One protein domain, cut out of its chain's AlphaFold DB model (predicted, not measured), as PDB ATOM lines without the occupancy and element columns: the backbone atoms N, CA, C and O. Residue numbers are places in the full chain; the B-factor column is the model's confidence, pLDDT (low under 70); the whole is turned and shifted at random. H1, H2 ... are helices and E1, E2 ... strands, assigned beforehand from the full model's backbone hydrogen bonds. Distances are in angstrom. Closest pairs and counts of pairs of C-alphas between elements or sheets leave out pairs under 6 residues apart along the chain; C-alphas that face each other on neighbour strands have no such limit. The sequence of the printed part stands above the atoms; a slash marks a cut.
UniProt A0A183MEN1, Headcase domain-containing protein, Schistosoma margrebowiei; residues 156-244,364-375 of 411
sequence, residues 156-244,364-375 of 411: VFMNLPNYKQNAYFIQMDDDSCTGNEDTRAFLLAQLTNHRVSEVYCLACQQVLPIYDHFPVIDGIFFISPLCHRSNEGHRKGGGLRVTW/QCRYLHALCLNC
ATOM      1  N   VAL A 156     -33.516 -41.455 -24.774       62.66
ATOM      2  CA  VAL A 156     -33.922 -41.619 -26.176       62.66
ATOM      3  C   VAL A 156     -35.216 -42.443 -26.313       62.66
ATOM      4  O   VAL A 156     -35.980 -42.219 -27.250       62.66
ATOM      5  N   PHE A 157     -35.526 -43.331 -25.356       64.31
ATOM      6  CA  PHE A 157     -36.765 -44.123 -25.366       64.31
ATOM      7  C   PHE A 157     -38.000 -43.305 -25.006       64.31
ATOM      8  O   PHE A 157     -39.091 -43.674 -25.420       64.31
ATOM      9  N   MET A 158     -37.861 -42.162 -24.334       63.84
ATOM     10  CA  MET A 158     -39.005 -41.286 -24.034       63.84
ATOM     11  C   MET A 158     -39.647 -40.722 -25.314       63.84
ATOM     12  O   MET A 158     -40.816 -40.351 -25.310       63.84
ATOM     13  N   ASN A 159     -38.911 -40.729 -26.432       59.53
ATOM     14  CA  ASN A 159     -39.405 -40.351 -27.760       59.53
ATOM     15  C   ASN A 159     -40.113 -41.505 -28.505       59.53
ATOM     16  O   ASN A 159     -40.640 -41.304 -29.600       59.53
ATOM     17  N   LEU A 160     -40.111 -42.722 -27.949       59.03
ATOM     18  CA  LEU A 160     -40.888 -43.849 -28.460       59.03
ATOM     19  C   LEU A 160     -42.308 -43.814 -27.889       59.03
ATOM     20  O   LEU A 160     -42.477 -43.498 -26.714       59.03
ATOM     21  N   PRO A 161     -43.328 -44.243 -28.650       56.59
ATOM     22  CA  PRO A 161     -44.622 -44.599 -28.076       56.59
ATOM     23  C   PRO A 161     -44.468 -45.676 -26.992       56.59
ATOM     24  O   PRO A 161     -43.680 -46.603 -27.176       56.59
ATOM     25  N   ASN A 162     -45.261 -45.623 -25.920       53.94
ATOM     26  CA  ASN A 162     -45.146 -46.530 -24.764       53.94
ATOM     27  C   ASN A 162     -45.127 -48.027 -25.150       53.94
ATOM     28  O   ASN A 162     -44.340 -48.803 -24.618       53.94
ATOM     29  N   TYR A 163     -45.905 -48.426 -26.164       55.53
ATOM     30  CA  TYR A 163     -45.930 -49.804 -26.678       55.53
ATOM     31  C   TYR A 163     -44.640 -50.245 -27.410       55.53
ATOM     32  O   TYR A 163     -44.469 -51.428 -27.687       55.53
ATOM     33  N   LYS A 164     -43.735 -49.311 -27.734       51.97
ATOM     34  CA  LYS A 164     -42.377 -49.559 -28.259       51.97
ATOM     35  C   LYS A 164     -41.279 -49.288 -27.223       51.97
ATOM     36  O   LYS A 164     -40.152 -49.715 -27.441       51.97
ATOM     37  N   GLN A 165     -41.577 -48.613 -26.110       56.84
ATOM     38  CA  GLN A 165     -40.619 -48.403 -25.012       56.84
ATOM     39  C   GLN A 165     -40.228 -49.737 -24.357       56.84
ATOM     40  O   GLN A 165     -39.047 -49.989 -24.135       56.84
ATOM     41  N   ASN A 166     -41.188 -50.652 -24.178       46.62
ATOM     42  CA  ASN A 166     -40.913 -52.006 -23.680       46.62
ATOM     43  C   ASN A 166     -40.143 -52.910 -24.659       46.62
ATOM     44  O   ASN A 166     -39.724 -53.987 -24.259       46.62
ATOM     45  N   ALA A 167     -39.838 -52.475 -25.890       48.75
ATOM     46  CA  ALA A 167     -38.880 -53.193 -26.740       48.75
ATOM     47  C   ALA A 167     -37.432 -53.145 -26.197       48.75
ATOM     48  O   ALA A 167     -36.555 -53.804 -26.750       48.75
ATOM     49  N   TYR A 168     -37.176 -52.368 -25.135       44.75
ATOM     50  CA  TYR A 168     -35.894 -52.328 -24.423       44.75
ATOM     51  C   TYR A 168     -35.816 -53.290 -23.241       44.75
ATOM     52  O   TYR A 168     -34.735 -53.792 -22.950       44.75
ATOM     53  N   PHE A 169     -36.958 -53.634 -22.642       41.25
ATOM     54  CA  PHE A 169     -37.089 -54.839 -21.832       41.25
ATOM     55  C   PHE A 169     -37.576 -55.980 -22.720       41.25
ATOM     56  O   PHE A 169     -38.692 -56.473 -22.585       41.25
ATOM     57  N   ILE A 170     -36.678 -56.457 -23.587       42.16
ATOM     58  CA  ILE A 170     -36.718 -57.865 -23.979       42.16
ATOM     59  C   ILE A 170     -36.258 -58.676 -22.759       42.16
ATOM     60  O   ILE A 170     -35.142 -59.185 -22.703       42.16
ATOM     61  N   GLN A 171     -37.150 -58.780 -21.777       37.69
ATOM     62  CA  GLN A 171     -37.401 -60.074 -21.177       37.69
ATOM     63  C   GLN A 171     -38.280 -60.795 -22.205       37.69
ATOM     64  O   GLN A 171     -39.489 -60.587 -22.259       37.69
ATOM     65  N   MET A 172     -37.655 -61.574 -23.097       34.69
ATOM     66  CA  MET A 172     -38.379 -62.740 -23.604       34.69
ATOM     67  C   MET A 172     -38.665 -63.598 -22.370       34.69
ATOM     68  O   MET A 172     -37.802 -63.688 -21.497       34.69
ATOM     69  N   ASP A 173     -39.779 -64.320 -22.334       40.72
ATOM     70  CA  ASP A 173     -40.010 -65.380 -21.337       40.72
ATOM     71  C   ASP A 173     -39.107 -66.625 -21.576       40.72
ATOM     72  O   ASP A 173     -39.470 -67.759 -21.276       40.72
ATOM     73  N   ASP A 174     -37.930 -66.413 -22.174       40.97
ATOM     74  CA  ASP A 174     -36.917 -67.376 -22.605       40.97
ATOM     75  C   ASP A 174     -35.542 -66.699 -22.432       40.97
ATOM     76  O   ASP A 174     -35.048 -66.005 -23.328       40.97
ATOM     77  N   ASP A 175     -34.950 -66.869 -21.244       44.91
ATOM     78  CA  ASP A 175     -33.604 -66.415 -20.853       44.91
ATOM     79  C   ASP A 175     -32.489 -67.181 -21.607       44.91
ATOM     80  O   ASP A 175     -31.561 -67.753 -21.033       44.91
ATOM     81  N   SER A 176     -32.535 -67.169 -22.940       40.38
ATOM     82  CA  SER A 176     -31.410 -67.537 -23.804       40.38
ATOM     83  C   SER A 176     -30.639 -66.279 -24.223       40.38
ATOM     84  O   SER A 176     -30.615 -65.858 -25.383       40.38
ATOM     85  N   CYS A 177     -29.960 -65.703 -23.224       43.56
ATOM     86  CA  CYS A 177     -29.128 -64.487 -23.204       43.56
ATOM     87  C   CYS A 177     -27.916 -64.453 -24.171       43.56
ATOM     88  O   CYS A 177     -26.953 -63.719 -23.955       43.56
ATOM     89  N   THR A 178     -27.945 -65.248 -25.240       45.50
ATOM     90  CA  THR A 178     -26.859 -65.423 -26.215       45.50
ATOM     91  C   THR A 178     -27.225 -64.853 -27.589       45.50
ATOM     92  O   THR A 178     -26.401 -64.207 -28.221       45.50
ATOM     93  N   GLY A 179     -28.470 -65.003 -28.063       47.62
ATOM     94  CA  GLY A 179     -28.815 -64.688 -29.462       47.62
ATOM     95  C   GLY A 179     -28.810 -63.193 -29.829       47.62
ATOM     96  O   GLY A 179     -28.428 -62.813 -30.942       47.62
ATOM     97  N   ASN A 180     -29.216 -62.322 -28.900       59.66
ATOM     98  CA  ASN A 180     -29.128 -60.866 -29.070       59.66
ATOM     99  C   ASN A 180     -27.689 -60.359 -28.860       59.66
ATOM    100  O   ASN A 180     -27.245 -59.460 -29.579       59.66
ATOM    101  N   GLU A 181     -26.950 -60.976 -27.938       69.50
ATOM    102  CA  GLU A 181     -25.554 -60.669 -27.641       69.50
ATOM    103  C   GLU A 181     -24.617 -61.062 -28.787       69.50
ATOM    104  O   GLU A 181     -23.823 -60.230 -29.211       69.50
ATOM    105  N   ASP A 182     -24.772 -62.246 -29.385       72.94
ATOM    106  CA  ASP A 182     -24.038 -62.668 -30.587       72.94
ATOM    107  C   ASP A 182     -24.249 -61.676 -31.739       72.94
ATOM    108  O   ASP A 182     -23.312 -61.292 -32.444       72.94
ATOM    109  N   THR A 183     -25.490 -61.206 -31.905       75.38
ATOM    110  CA  THR A 183     -25.852 -60.205 -32.917       75.38
ATOM    111  C   THR A 183     -25.186 -58.852 -32.625       75.38
ATOM    112  O   THR A 183     -24.675 -58.211 -33.550       75.38
ATOM    113  N   ARG A 184     -25.131 -58.430 -31.350       81.06
ATOM    114  CA  ARG A 184     -24.405 -57.224 -30.901       81.06
ATOM    115  C   ARG A 184     -22.910 -57.358 -31.151       81.06
ATOM    116  O   ARG A 184     -22.326 -56.500 -31.810       81.06
ATOM    117  N   ALA A 185     -22.305 -58.428 -30.652       80.88
ATOM    118  CA  ALA A 185     -20.882 -58.709 -30.746       80.88
ATOM    119  C   ALA A 185     -20.435 -58.777 -32.210       80.88
ATOM    120  O   ALA A 185     -19.451 -58.134 -32.575       80.88
ATOM    121  N   PHE A 186     -21.199 -59.453 -33.075       81.88
ATOM    122  CA  PHE A 186     -20.940 -59.477 -34.512       81.88
ATOM    123  C   PHE A 186     -21.004 -58.072 -35.133       81.88
ATOM    124  O   PHE A 186     -20.071 -57.665 -35.828       81.88
ATOM    125  N   LEU A 187     -22.069 -57.307 -34.867       84.94
ATOM    126  CA  LEU A 187     -22.240 -55.948 -35.393       84.94
ATOM    127  C   LEU A 187     -21.088 -55.023 -34.961       84.94
ATOM    128  O   LEU A 187     -20.477 -54.358 -35.802       84.94
ATOM    129  N   LEU A 188     -20.751 -55.020 -33.670       87.00
ATOM    130  CA  LEU A 188     -19.651 -54.237 -33.108       87.00
ATOM    131  C   LEU A 188     -18.283 -54.701 -33.634       87.00
ATOM    132  O   LEU A 188     -17.421 -53.861 -33.896       87.00
ATOM    133  N   ALA A 189     -18.081 -56.001 -33.869       84.62
ATOM    134  CA  ALA A 189     -16.865 -56.526 -34.490       84.62
ATOM    135  C   ALA A 189     -16.717 -56.054 -35.947       84.62
ATOM    136  O   ALA A 189     -15.644 -55.579 -36.324       84.62
ATOM    137  N   GLN A 190     -17.786 -56.093 -36.756       84.44
ATOM    138  CA  GLN A 190     -17.763 -55.531 -38.114       84.44
ATOM    139  C   GLN A 190     -17.428 -54.029 -38.078       84.44
ATOM    140  O   GLN A 190     -16.517 -53.577 -38.775       84.44
ATOM    141  N   LEU A 191     -18.104 -53.255 -37.223       87.00
ATOM    142  CA  LEU A 191     -17.861 -51.815 -37.070       87.00
ATOM    143  C   LEU A 191     -16.425 -51.513 -36.597       87.00
ATOM    144  O   LEU A 191     -15.804 -50.569 -37.091       87.00
ATOM    145  N   THR A 192     -15.858 -52.357 -35.729       87.06
ATOM    146  CA  THR A 192     -14.461 -52.267 -35.267       87.06
ATOM    147  C   THR A 192     -13.463 -52.550 -36.382       87.06
ATOM    148  O   THR A 192     -12.550 -51.749 -36.594       87.06
ATOM    149  N   ASN A 193     -13.674 -53.618 -37.154       85.50
ATOM    150  CA  ASN A 193     -12.837 -53.970 -38.305       85.50
ATOM    151  C   ASN A 193     -12.825 -52.853 -39.361       85.50
ATOM    152  O   ASN A 193     -11.769 -52.492 -39.878       85.50
ATOM    153  N   HIS A 194     -13.981 -52.233 -39.613       83.38
ATOM    154  CA  HIS A 194     -14.102 -51.067 -40.493       83.38
ATOM    155  C   HIS A 194     -13.687 -49.734 -39.837       83.38
ATOM    156  O   HIS A 194     -13.715 -48.693 -40.493       83.38
ATOM    157  N   ARG A 195     -13.292 -49.744 -38.557       85.88
ATOM    158  CA  ARG A 195     -12.931 -48.567 -37.749       85.88
ATOM    159  C   ARG A 195     -14.007 -47.470 -37.746       85.88
ATOM    160  O   ARG A 195     -13.689 -46.287 -37.615       85.88
ATOM    161  N   VAL A 196     -15.282 -47.846 -37.766       86.38
ATOM    162  CA  VAL A 196     -16.457 -46.955 -37.691       86.38
ATOM    163  C   VAL A 196     -16.934 -46.862 -36.232       86.38
ATOM    164  O   VAL A 196     -16.961 -47.866 -35.542       86.38
ATOM    165  N   SER A 197     -17.206 -45.664 -35.699       88.12
ATOM    166  CA  SER A 197     -17.891 -45.457 -34.389       88.12
ATOM    167  C   SER A 197     -19.028 -44.446 -34.484       88.12
ATOM    168  O   SER A 197     -19.628 -44.081 -33.483       88.12
ATOM    169  N   GLU A 198     -19.278 -43.956 -35.688       91.00
ATOM    170  CA  GLU A 198     -20.296 -42.982 -36.008       91.00
ATOM    171  C   GLU A 198     -20.859 -43.397 -37.358       91.00
ATOM    172  O   GLU A 198     -20.104 -43.719 -38.282       91.00
ATOM    173  N   VAL A 199     -22.178 -43.424 -37.469       88.81
ATOM    174  CA  VAL A 199     -22.887 -43.715 -38.718       88.81
ATOM    175  C   VAL A 199     -23.820 -42.563 -39.036       88.81
ATOM    176  O   VAL A 199     -24.210 -41.803 -38.158       88.81
ATOM    177  N   TYR A 200     -24.180 -42.409 -40.302       87.81
ATOM    178  CA  TYR A 200     -25.061 -41.329 -40.726       87.81
ATOM    179  C   TYR A 200     -26.480 -41.859 -40.862       87.81
ATOM    180  O   TYR A 200     -26.703 -42.909 -41.467       87.81
ATOM    181  N   CYS A 201     -27.451 -41.119 -40.326       84.94
ATOM    182  CA  CYS A 201     -28.846 -41.364 -40.647       84.94
ATOM    183  C   CYS A 201     -29.069 -41.113 -42.143       84.94
ATOM    184  O   CYS A 201     -28.993 -39.968 -42.580       84.94
ATOM    185  N   LEU A 202     -29.429 -42.155 -42.897       82.56
ATOM    186  CA  LEU A 202     -29.612 -42.115 -44.357       82.56
ATOM    187  C   LEU A 202     -30.613 -41.041 -44.846       82.56
ATOM    188  O   LEU A 202     -30.618 -40.673 -46.019       82.56
ATOM    189  N   ALA A 203     -31.478 -40.556 -43.955       76.81
ATOM    190  CA  ALA A 203     -32.536 -39.599 -44.246       76.81
ATOM    191  C   ALA A 203     -32.148 -38.135 -43.987       76.81
ATOM    192  O   ALA A 203     -32.243 -37.300 -44.886       76.81
ATOM    193  N   CYS A 204     -31.736 -37.813 -42.756       78.50
ATOM    194  CA  CYS A 204     -31.409 -36.444 -42.343       78.50
ATOM    195  C   CYS A 204     -29.903 -36.143 -42.333       78.50
ATOM    196  O   CYS A 204     -29.520 -35.004 -42.081       78.50
ATOM    197  N   GLN A 205     -29.045 -37.136 -42.595       84.00
ATOM    198  CA  GLN A 205     -27.582 -37.043 -42.511       84.00
ATOM    199  C   GLN A 205     -27.042 -36.630 -41.128       84.00
ATOM    200  O   GLN A 205     -25.880 -36.244 -41.010       84.00
ATOM    201  N   GLN A 206     -27.852 -36.754 -40.073       84.69
ATOM    202  CA  GLN A 206     -27.395 -36.619 -38.692       84.69
ATOM    203  C   GLN A 206     -26.364 -37.711 -38.375       84.69
ATOM    204  O   GLN A 206     -26.587 -38.885 -38.681       84.69
ATOM    205  N   VAL A 207     -25.259 -37.310 -37.745       89.25
ATOM    206  CA  VAL A 207     -24.262 -38.227 -37.182       89.25
ATOM    207  C   VAL A 207     -24.872 -38.924 -35.969       89.25
ATOM    208  O   VAL A 207     -25.402 -38.265 -35.075       89.25
ATOM    209  N   LEU A 208     -24.805 -40.251 -35.950       88.50
ATOM    210  CA  LEU A 208     -25.261 -41.099 -34.859       88.50
ATOM    211  C   LEU A 208     -24.047 -41.785 -34.225       88.50
ATOM    212  O   LEU A 208     -23.392 -42.575 -34.916       88.50
ATOM    213  N   PRO A 209     -23.733 -41.500 -32.950       90.56
ATOM    214  CA  PRO A 209     -22.697 -42.223 -32.228       90.56
ATOM    215  C   PRO A 209     -23.065 -43.700 -32.098       90.56
ATOM    216  O   PRO A 209     -24.230 -44.046 -31.896       90.56
ATOM    217  N   ILE A 210     -22.058 -44.565 -32.198       89.56
ATOM    218  CA  ILE A 210     -22.186 -45.989 -31.902       89.56
ATOM    219  C   ILE A 210     -21.827 -46.228 -30.439       89.56
ATOM    220  O   ILE A 210     -20.728 -45.888 -29.987       89.56
ATOM    221  N   TYR A 211     -22.757 -46.862 -29.738       87.38
ATOM    222  CA  TYR A 211     -22.646 -47.253 -28.345       87.38
ATOM    223  C   TYR A 211     -22.155 -48.692 -28.187       87.38
ATOM    224  O   TYR A 211     -22.393 -49.547 -29.042       87.38
ATOM    225  N   ASP A 212     -21.481 -48.968 -27.071       82.81
ATOM    226  CA  ASP A 212     -21.045 -50.319 -26.714       82.81
ATOM    227  C   ASP A 212     -22.206 -51.225 -26.255       82.81
ATOM    228  O   ASP A 212     -22.197 -52.420 -26.546       82.81
ATOM    229  N   HIS A 213     -23.226 -50.673 -25.597       78.19
ATOM    230  CA  HIS A 213     -24.430 -51.378 -25.139       78.19
ATOM    231  C   HIS A 213     -25.654 -51.079 -26.011       78.19
ATOM    232  O   HIS A 213     -25.673 -50.122 -26.784       78.19
ATOM    233  N   PHE A 214     -26.694 -51.914 -25.899       70.75
ATOM    234  CA  PHE A 214     -27.939 -51.683 -26.628       70.75
ATOM    235  C   PHE A 214     -28.693 -50.426 -26.124       70.75
ATOM    236  O   PHE A 214     -28.697 -50.150 -24.924       70.75
ATOM    237  N   PRO A 215     -29.376 -49.695 -27.028       73.50
ATOM    238  CA  PRO A 215     -29.264 -49.819 -28.471       73.50
ATOM    239  C   PRO A 215     -27.950 -49.213 -28.953       73.50
ATOM    240  O   PRO A 215     -27.535 -48.136 -28.525       73.50
ATOM    241  N   VAL A 216     -27.350 -49.920 -29.908       82.81
ATOM    242  CA  VAL A 216     -26.034 -49.621 -30.480       82.81
ATOM    243  C   VAL A 216     -26.001 -48.248 -31.170       82.81
ATOM    244  O   VAL A 216     -24.926 -47.695 -31.348       82.81
ATOM    245  N   ILE A 217     -27.153 -47.666 -31.523       85.94
ATOM    246  CA  ILE A 217     -27.323 -46.277 -31.982       85.94
ATOM    247  C   ILE A 217     -28.676 -45.724 -31.509       85.94
ATOM    248  O   ILE A 217     -29.586 -46.487 -31.188       85.94
ATOM    249  N   ASP A 218     -28.857 -44.405 -31.577       84.44
ATOM    250  CA  ASP A 218     -30.144 -43.724 -31.351       84.44
ATOM    251  C   ASP A 218     -31.074 -43.819 -32.570       84.44
ATOM    252  O   ASP A 218     -31.433 -42.833 -33.227       84.44
ATOM    253  N   GLY A 219     -31.424 -45.053 -32.926       81.12
ATOM    254  CA  GLY A 219     -32.100 -45.378 -34.171       81.12
ATOM    255  C   GLY A 219     -32.127 -46.878 -34.451       81.12
ATOM    256  O   GLY A 219     -31.970 -47.691 -33.546       81.12
ATOM    257  N   ILE A 220     -32.303 -47.242 -35.721       80.69
ATOM    258  CA  ILE A 220     -32.240 -48.636 -36.183       80.69
ATOM    259  C   ILE A 220     -31.129 -48.825 -37.206       80.69
ATOM    260  O   ILE A 220     -30.916 -47.973 -38.074       80.69
ATOM    261  N   PHE A 221     -30.475 -49.980 -37.131       84.56
ATOM    262  CA  PHE A 221     -29.712 -50.526 -38.242       84.56
ATOM    263  C   PHE A 221     -30.606 -51.389 -39.127       84.56
ATOM    264  O   PHE A 221     -31.509 -52.070 -38.640       84.56
ATOM    265  N   PHE A 222     -30.320 -51.408 -40.424       82.62
ATOM    266  CA  PHE A 222     -30.888 -52.376 -41.354       82.62
ATOM    267  C   PHE A 222     -29.860 -52.786 -42.406       82.62
ATOM    268  O   PHE A 222     -28.892 -52.067 -42.660       82.62
ATOM    269  N   ILE A 223     -30.071 -53.953 -43.014       81.56
ATOM    270  CA  ILE A 223     -29.234 -54.464 -44.100       81.56
ATOM    271  C   ILE A 223     -30.005 -54.326 -45.412       81.56
ATOM    272  O   ILE A 223     -31.130 -54.811 -45.522       81.56
ATOM    273  N   SER A 224     -29.384 -53.703 -46.412       77.00
ATOM    274  CA  SER A 224     -29.893 -53.608 -47.783       77.00
ATOM    275  C   SER A 224     -28.937 -54.298 -48.767       77.00
ATOM    276  O   SER A 224     -27.719 -54.209 -48.590       77.00
ATOM    277  N   PRO A 225     -29.433 -54.964 -49.829       76.00
ATOM    278  CA  PRO A 225     -28.593 -55.390 -50.951       76.00
ATOM    279  C   PRO A 225     -28.090 -54.203 -51.796       76.00
ATOM    280  O   PRO A 225     -27.164 -54.348 -52.592       76.00
ATOM    281  N   LEU A 226     -28.691 -53.017 -51.639       75.62
ATOM    282  CA  LEU A 226     -28.330 -51.806 -52.368       75.62
ATOM    283  C   LEU A 226     -27.542 -50.853 -51.468       75.62
ATOM    284  O   LEU A 226     -27.977 -50.518 -50.367       75.62
ATOM    285  N   CYS A 227     -26.419 -50.331 -51.962       80.81
ATOM    286  CA  CYS A 227     -25.717 -49.245 -51.285       80.81
ATOM    287  C   CYS A 227     -26.486 -47.932 -51.465       80.81
ATOM    288  O   CYS A 227     -26.198 -47.136 -52.360       80.81
ATOM    289  N   HIS A 228     -27.485 -47.692 -50.614       74.88
ATOM    290  CA  HIS A 228     -28.101 -46.375 -50.539       74.88
ATOM    291  C   HIS A 228     -27.035 -45.352 -50.122       74.88
ATOM    292  O   HIS A 228     -26.344 -45.523 -49.112       74.88
ATOM    293  N   ARG A 229     -26.908 -44.305 -50.934       70.88
ATOM    294  CA  ARG A 229     -26.169 -43.076 -50.654       70.88
ATOM    295  C   ARG A 229     -27.197 -41.961 -50.519       70.88
ATOM    296  O   ARG A 229     -28.173 -41.950 -51.266       70.88
ATOM    297  N   SER A 230     -26.978 -41.033 -49.597       60.69
ATOM    298  CA  SER A 230     -27.797 -39.826 -49.495       60.69
ATOM    299  C   SER A 230     -27.697 -38.990 -50.771       60.69
ATOM    300  O   SER A 230     -26.596 -38.755 -51.266       60.69
ATOM    301  N   ASN A 231     -28.832 -38.499 -51.264       51.47
ATOM    302  CA  ASN A 231     -28.913 -37.775 -52.538       51.47
ATOM    303  C   ASN A 231     -28.280 -36.365 -52.494       51.47
ATOM    304  O   ASN A 231     -28.118 -35.740 -53.535       51.47
ATOM    305  N   GLU A 232     -27.960 -35.854 -51.301       50.28
ATOM    306  CA  GLU A 232     -27.369 -34.528 -51.108       50.28
ATOM    307  C   GLU A 232     -25.858 -34.569 -51.377       50.28
ATOM    308  O   GLU A 232     -25.139 -35.396 -50.807       50.28
ATOM    309  N   GLY A 233     -25.374 -33.678 -52.244       45.66
ATOM    310  CA  GLY A 233     -23.998 -33.703 -52.735       45.66
ATOM    311  C   GLY A 233     -22.926 -33.676 -51.634       45.66
ATOM    312  O   GLY A 233     -23.026 -32.941 -50.653       45.66
ATOM    313  N   HIS A 234     -21.852 -34.442 -51.851       46.44
ATOM    314  CA  HIS A 234     -20.579 -34.339 -51.120       46.44
ATOM    315  C   HIS A 234     -20.620 -34.586 -49.594       46.44
ATOM    316  O   HIS A 234     -19.825 -34.004 -48.853       46.44
ATOM    317  N   ARG A 235     -21.472 -35.492 -49.089       50.91
ATOM    318  CA  ARG A 235     -21.441 -35.889 -47.663       50.91
ATOM    319  C   ARG A 235     -21.182 -37.380 -47.442       50.91
ATOM    320  O   ARG A 235     -21.747 -38.244 -48.107       50.91
ATOM    321  N   LYS A 236     -20.299 -37.665 -46.477       58.53
ATOM    322  CA  LYS A 236     -20.007 -39.011 -45.961       58.53
ATOM    323  C   LYS A 236     -21.304 -39.592 -45.381       58.53
ATOM    324  O   LYS A 236     -21.984 -38.896 -44.638       58.53
ATOM    325  N   GLY A 237     -21.660 -40.825 -45.747       61.16
ATOM    326  CA  GLY A 237     -22.920 -41.449 -45.309       61.16
ATOM    327  C   GLY A 237     -23.510 -42.502 -46.255       61.16
ATOM    328  O   GLY A 237     -24.726 -42.629 -46.346       61.16
ATOM    329  N   GLY A 238     -22.671 -43.230 -46.997       71.81
ATOM    330  CA  GLY A 238     -23.112 -44.440 -47.699       71.81
ATOM    331  C   GLY A 238     -23.233 -45.623 -46.734       71.81
ATOM    332  O   GLY A 238     -22.621 -45.614 -45.666       71.81
ATOM    333  N   GLY A 239     -23.991 -46.649 -47.121       78.19
ATOM    334  CA  GLY A 239     -24.076 -47.889 -46.347       78.19
ATOM    335  C   GLY A 239     -22.724 -48.586 -46.215       78.19
ATOM    336  O   GLY A 239     -21.962 -48.670 -47.181       78.19
ATOM    337  N   LEU A 240     -22.432 -49.113 -45.028       83.94
ATOM    338  CA  LEU A 240     -21.199 -49.848 -44.770       83.94
ATOM    339  C   LEU A 240     -21.308 -51.256 -45.363       83.94
ATOM    340  O   LEU A 240     -22.180 -52.020 -44.964       83.94
ATOM    341  N   ARG A 241     -20.428 -51.627 -46.299       85.56
ATOM    342  CA  ARG A 241     -20.394 -52.990 -46.854       85.56
ATOM    343  C   ARG A 241     -20.006 -53.981 -45.750       85.56
ATOM    344  O   ARG A 241     -18.880 -53.923 -45.274       85.56
ATOM    345  N   VAL A 242     -20.912 -54.882 -45.374       80.38
ATOM    346  CA  VAL A 242     -20.727 -55.876 -44.301       80.38
ATOM    347  C   VAL A 242     -20.783 -57.299 -44.850       80.38
ATOM    348  O   VAL A 242     -21.613 -57.621 -45.703       80.38
ATOM    349  N   THR A 243     -19.928 -58.186 -44.333       75.88
ATOM    350  CA  THR A 243     -19.936 -59.608 -44.721       75.88
ATOM    351  C   THR A 243     -20.804 -60.397 -43.748       75.88
ATOM    352  O   THR A 243     -20.300 -61.068 -42.854       75.88
ATOM    353  N   TRP A 244     -22.127 -60.301 -43.900       64.81
ATOM    354  CA  TRP A 244     -23.058 -61.054 -43.057       64.81
ATOM    355  C   TRP A 244     -23.087 -62.535 -43.460       64.81
ATOM    356  O   TRP A 244     -23.749 -62.901 -44.433       64.81
ATOM    357  N   GLN A 364     -23.621 -61.671 -52.494       60.31
ATOM    358  CA  GLN A 364     -24.595 -60.594 -52.525       60.31
ATOM    359  C   GLN A 364     -24.061 -59.492 -51.619       60.31
ATOM    360  O   GLN A 364     -23.931 -59.688 -50.409       60.31
ATOM    361  N   CYS A 365     -23.687 -58.362 -52.214       70.44
ATOM    362  CA  CYS A 365     -23.135 -57.249 -51.464       70.44
ATOM    363  C   CYS A 365     -24.208 -56.740 -50.504       70.44
ATOM    364  O   CYS A 365     -25.273 -56.306 -50.933       70.44
ATOM    365  N   ARG A 366     -23.937 -56.834 -49.203       83.19
ATOM    366  CA  ARG A 366     -24.840 -56.389 -48.142       83.19
ATOM    367  C   ARG A 366     -24.285 -55.113 -47.535       83.19
ATOM    368  O   ARG A 366     -23.100 -55.030 -47.220       83.19
ATOM    369  N   TYR A 367     -25.150 -54.122 -47.393       83.88
ATOM    370  CA  TYR A 367     -24.819 -52.803 -46.884       83.88
ATOM    371  C   TYR A 367     -25.622 -52.545 -45.615       83.88
ATOM    372  O   TYR A 367     -26.839 -52.697 -45.606       83.88
ATOM    373  N   LEU A 368     -24.922 -52.184 -44.548       85.38
ATOM    374  CA  LEU A 368     -25.479 -51.780 -43.270       85.38
ATOM    375  C   LEU A 368     -25.771 -50.276 -43.310       85.38
ATOM    376  O   LEU A 368     -24.869 -49.460 -43.521       85.38
ATOM    377  N   HIS A 369     -27.027 -49.914 -43.078       85.50
ATOM    378  CA  HIS A 369     -27.526 -48.541 -43.057       85.50
ATOM    379  C   HIS A 369     -28.141 -48.210 -41.701       85.50
ATOM    380  O   HIS A 369     -28.607 -49.104 -40.999       85.50
ATOM    381  N   ALA A 370     -28.177 -46.922 -41.355       86.19
ATOM    382  CA  ALA A 370     -28.762 -46.424 -40.116       86.19
ATOM    383  C   ALA A 370     -29.863 -45.386 -40.380       86.19
ATOM    384  O   ALA A 370     -29.767 -44.577 -41.309       86.19
ATOM    385  N   LEU A 371     -30.893 -45.369 -39.532       82.50
ATOM    386  CA  LEU A 371     -31.927 -44.328 -39.492       82.50
ATOM    387  C   LEU A 371     -32.145 -43.883 -38.046       82.50
ATOM    388  O   LEU A 371     -32.348 -44.731 -37.184       82.50
ATOM    389  N   CYS A 372     -32.090 -42.575 -37.777       82.25
ATOM    390  CA  CYS A 372     -32.241 -42.037 -36.426       82.25
ATOM    391  C   CYS A 372     -33.691 -42.105 -35.942       82.25
ATOM    392  O   CYS A 372     -34.631 -42.133 -36.745       82.25
ATOM    393  N   LEU A 373     -33.874 -42.073 -34.623       78.88
ATOM    394  CA  LEU A 373     -35.191 -42.203 -34.008       78.88
ATOM    395  C   LEU A 373     -36.198 -41.149 -34.487       78.88
ATOM    396  O   LEU A 373     -37.339 -41.490 -34.796       78.88
ATOM    397  N   ASN A 374     -35.755 -39.901 -34.652       76.81
ATOM    398  CA  ASN A 374     -36.586 -38.791 -35.131       76.81
ATOM    399  C   ASN A 374     -37.118 -39.051 -36.555       76.81
ATOM    400  O   ASN A 374     -38.290 -38.817 -36.857       76.81
ATOM    401  N   CYS A 375     -36.270 -39.608 -37.421       74.44
ATOM    402  CA  CYS A 375     -36.620 -39.984 -38.788       74.44
ATOM    403  C   CYS A 375     -37.554 -41.202 -38.868       74.44
ATOM    404  O   CYS A 375     -38.337 -41.294 -39.810       74.44
TER     405      CYS A 375
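What this domain is: This is residues 156 to 244 and 364 to 375 of the 411 residues of the protein "Headcase domain-containing protein" of Schistosoma margrebowiei (UniProt A0A183MEN1). A small sheet of three antiparallel strands, E3, E5 and E4 in that order, has the short hairpin E1 and E2 packed on its inner strand E5 through E1, while one end of the long helix H3 only grazes the sheet. At the other end of H3, residues 171 to 179 stick out, and the chain before them leads back to two very short helices, H1 and H2, away from H3. There are 101 residues printed, with three named helices and five named strands in the order H1 H2 H3 E1 E2 E3 E4 E5. The class is mixed, helices and strands, with under half of the residues in named elements. The whole is compact, with a radius of gyration of the C-alphas of 14.5 A, yet elongated, spanning 46 by 30 by 22 A.

How they stand to each other: Begin at the inner strand E5, residues 366 to 372. Beside it runs the edge strand E3, residues 219 to 224, antiparallel at 157 degrees; look for N 222 and O 369, 2.9 A apart and within hydrogen-bond range. The other edge strand, E4, residues 240 to 242, is antiparallel to E5 at 133 degrees, with N 368 and O 240 at 2.8 A. E1, residues 198 to 200, and E2, residues 207 to 209, form a hairpin, antiparallel at 146 degrees, with N 208 and O 199 at 2.8 A. The closest C-alphas of E1 and E5 are those of Tyr 200 and Ala 370, 6.3 A apart. H3, residues 179 to 193, is on the sheet E3 E5 E4 but only grazes it, with residues 187 to 191; its closest C-alphas with E4 are those of Gln 190 and Val 242, 6.9 A. H1, residues 156 to 159, and H2, residues 162 to 165, are close but not clearly touching, with the C-alphas of Phe 157 and Gln 165 at 5.8 A; neither is on that sheet. In H3 every O i to N i+4 pair is within hydrogen-bond range; H1 and H2 are too short for such a pair, and each has one O i to N i+3 pair within range.

Where its parts are: Find C-alpha 366 at (-24.840, -56.389, -48.142); from there E5 runs 20.0 A to C-alpha 372 at (-32.241, -42.037, -36.426). E3 is 16.1 A long. H3 begins at C-alpha 179, (-28.815, -64.688, -29.462), and runs 21.2 A.

The domain as a whole: The C-alphas farthest apart are those of Asp 173 and Gly 233, 47.4 A. Residues 245 to 363 are not printed; C-alphas 244 and 364 are 9.6 A apart across the cut. The links H2 to H3 and E3 to E4 are long. Confidence is under 70 at residues 156 to 181, 230 to 237, 244 and 364; the mean pLDDT of the printed part is 71.2.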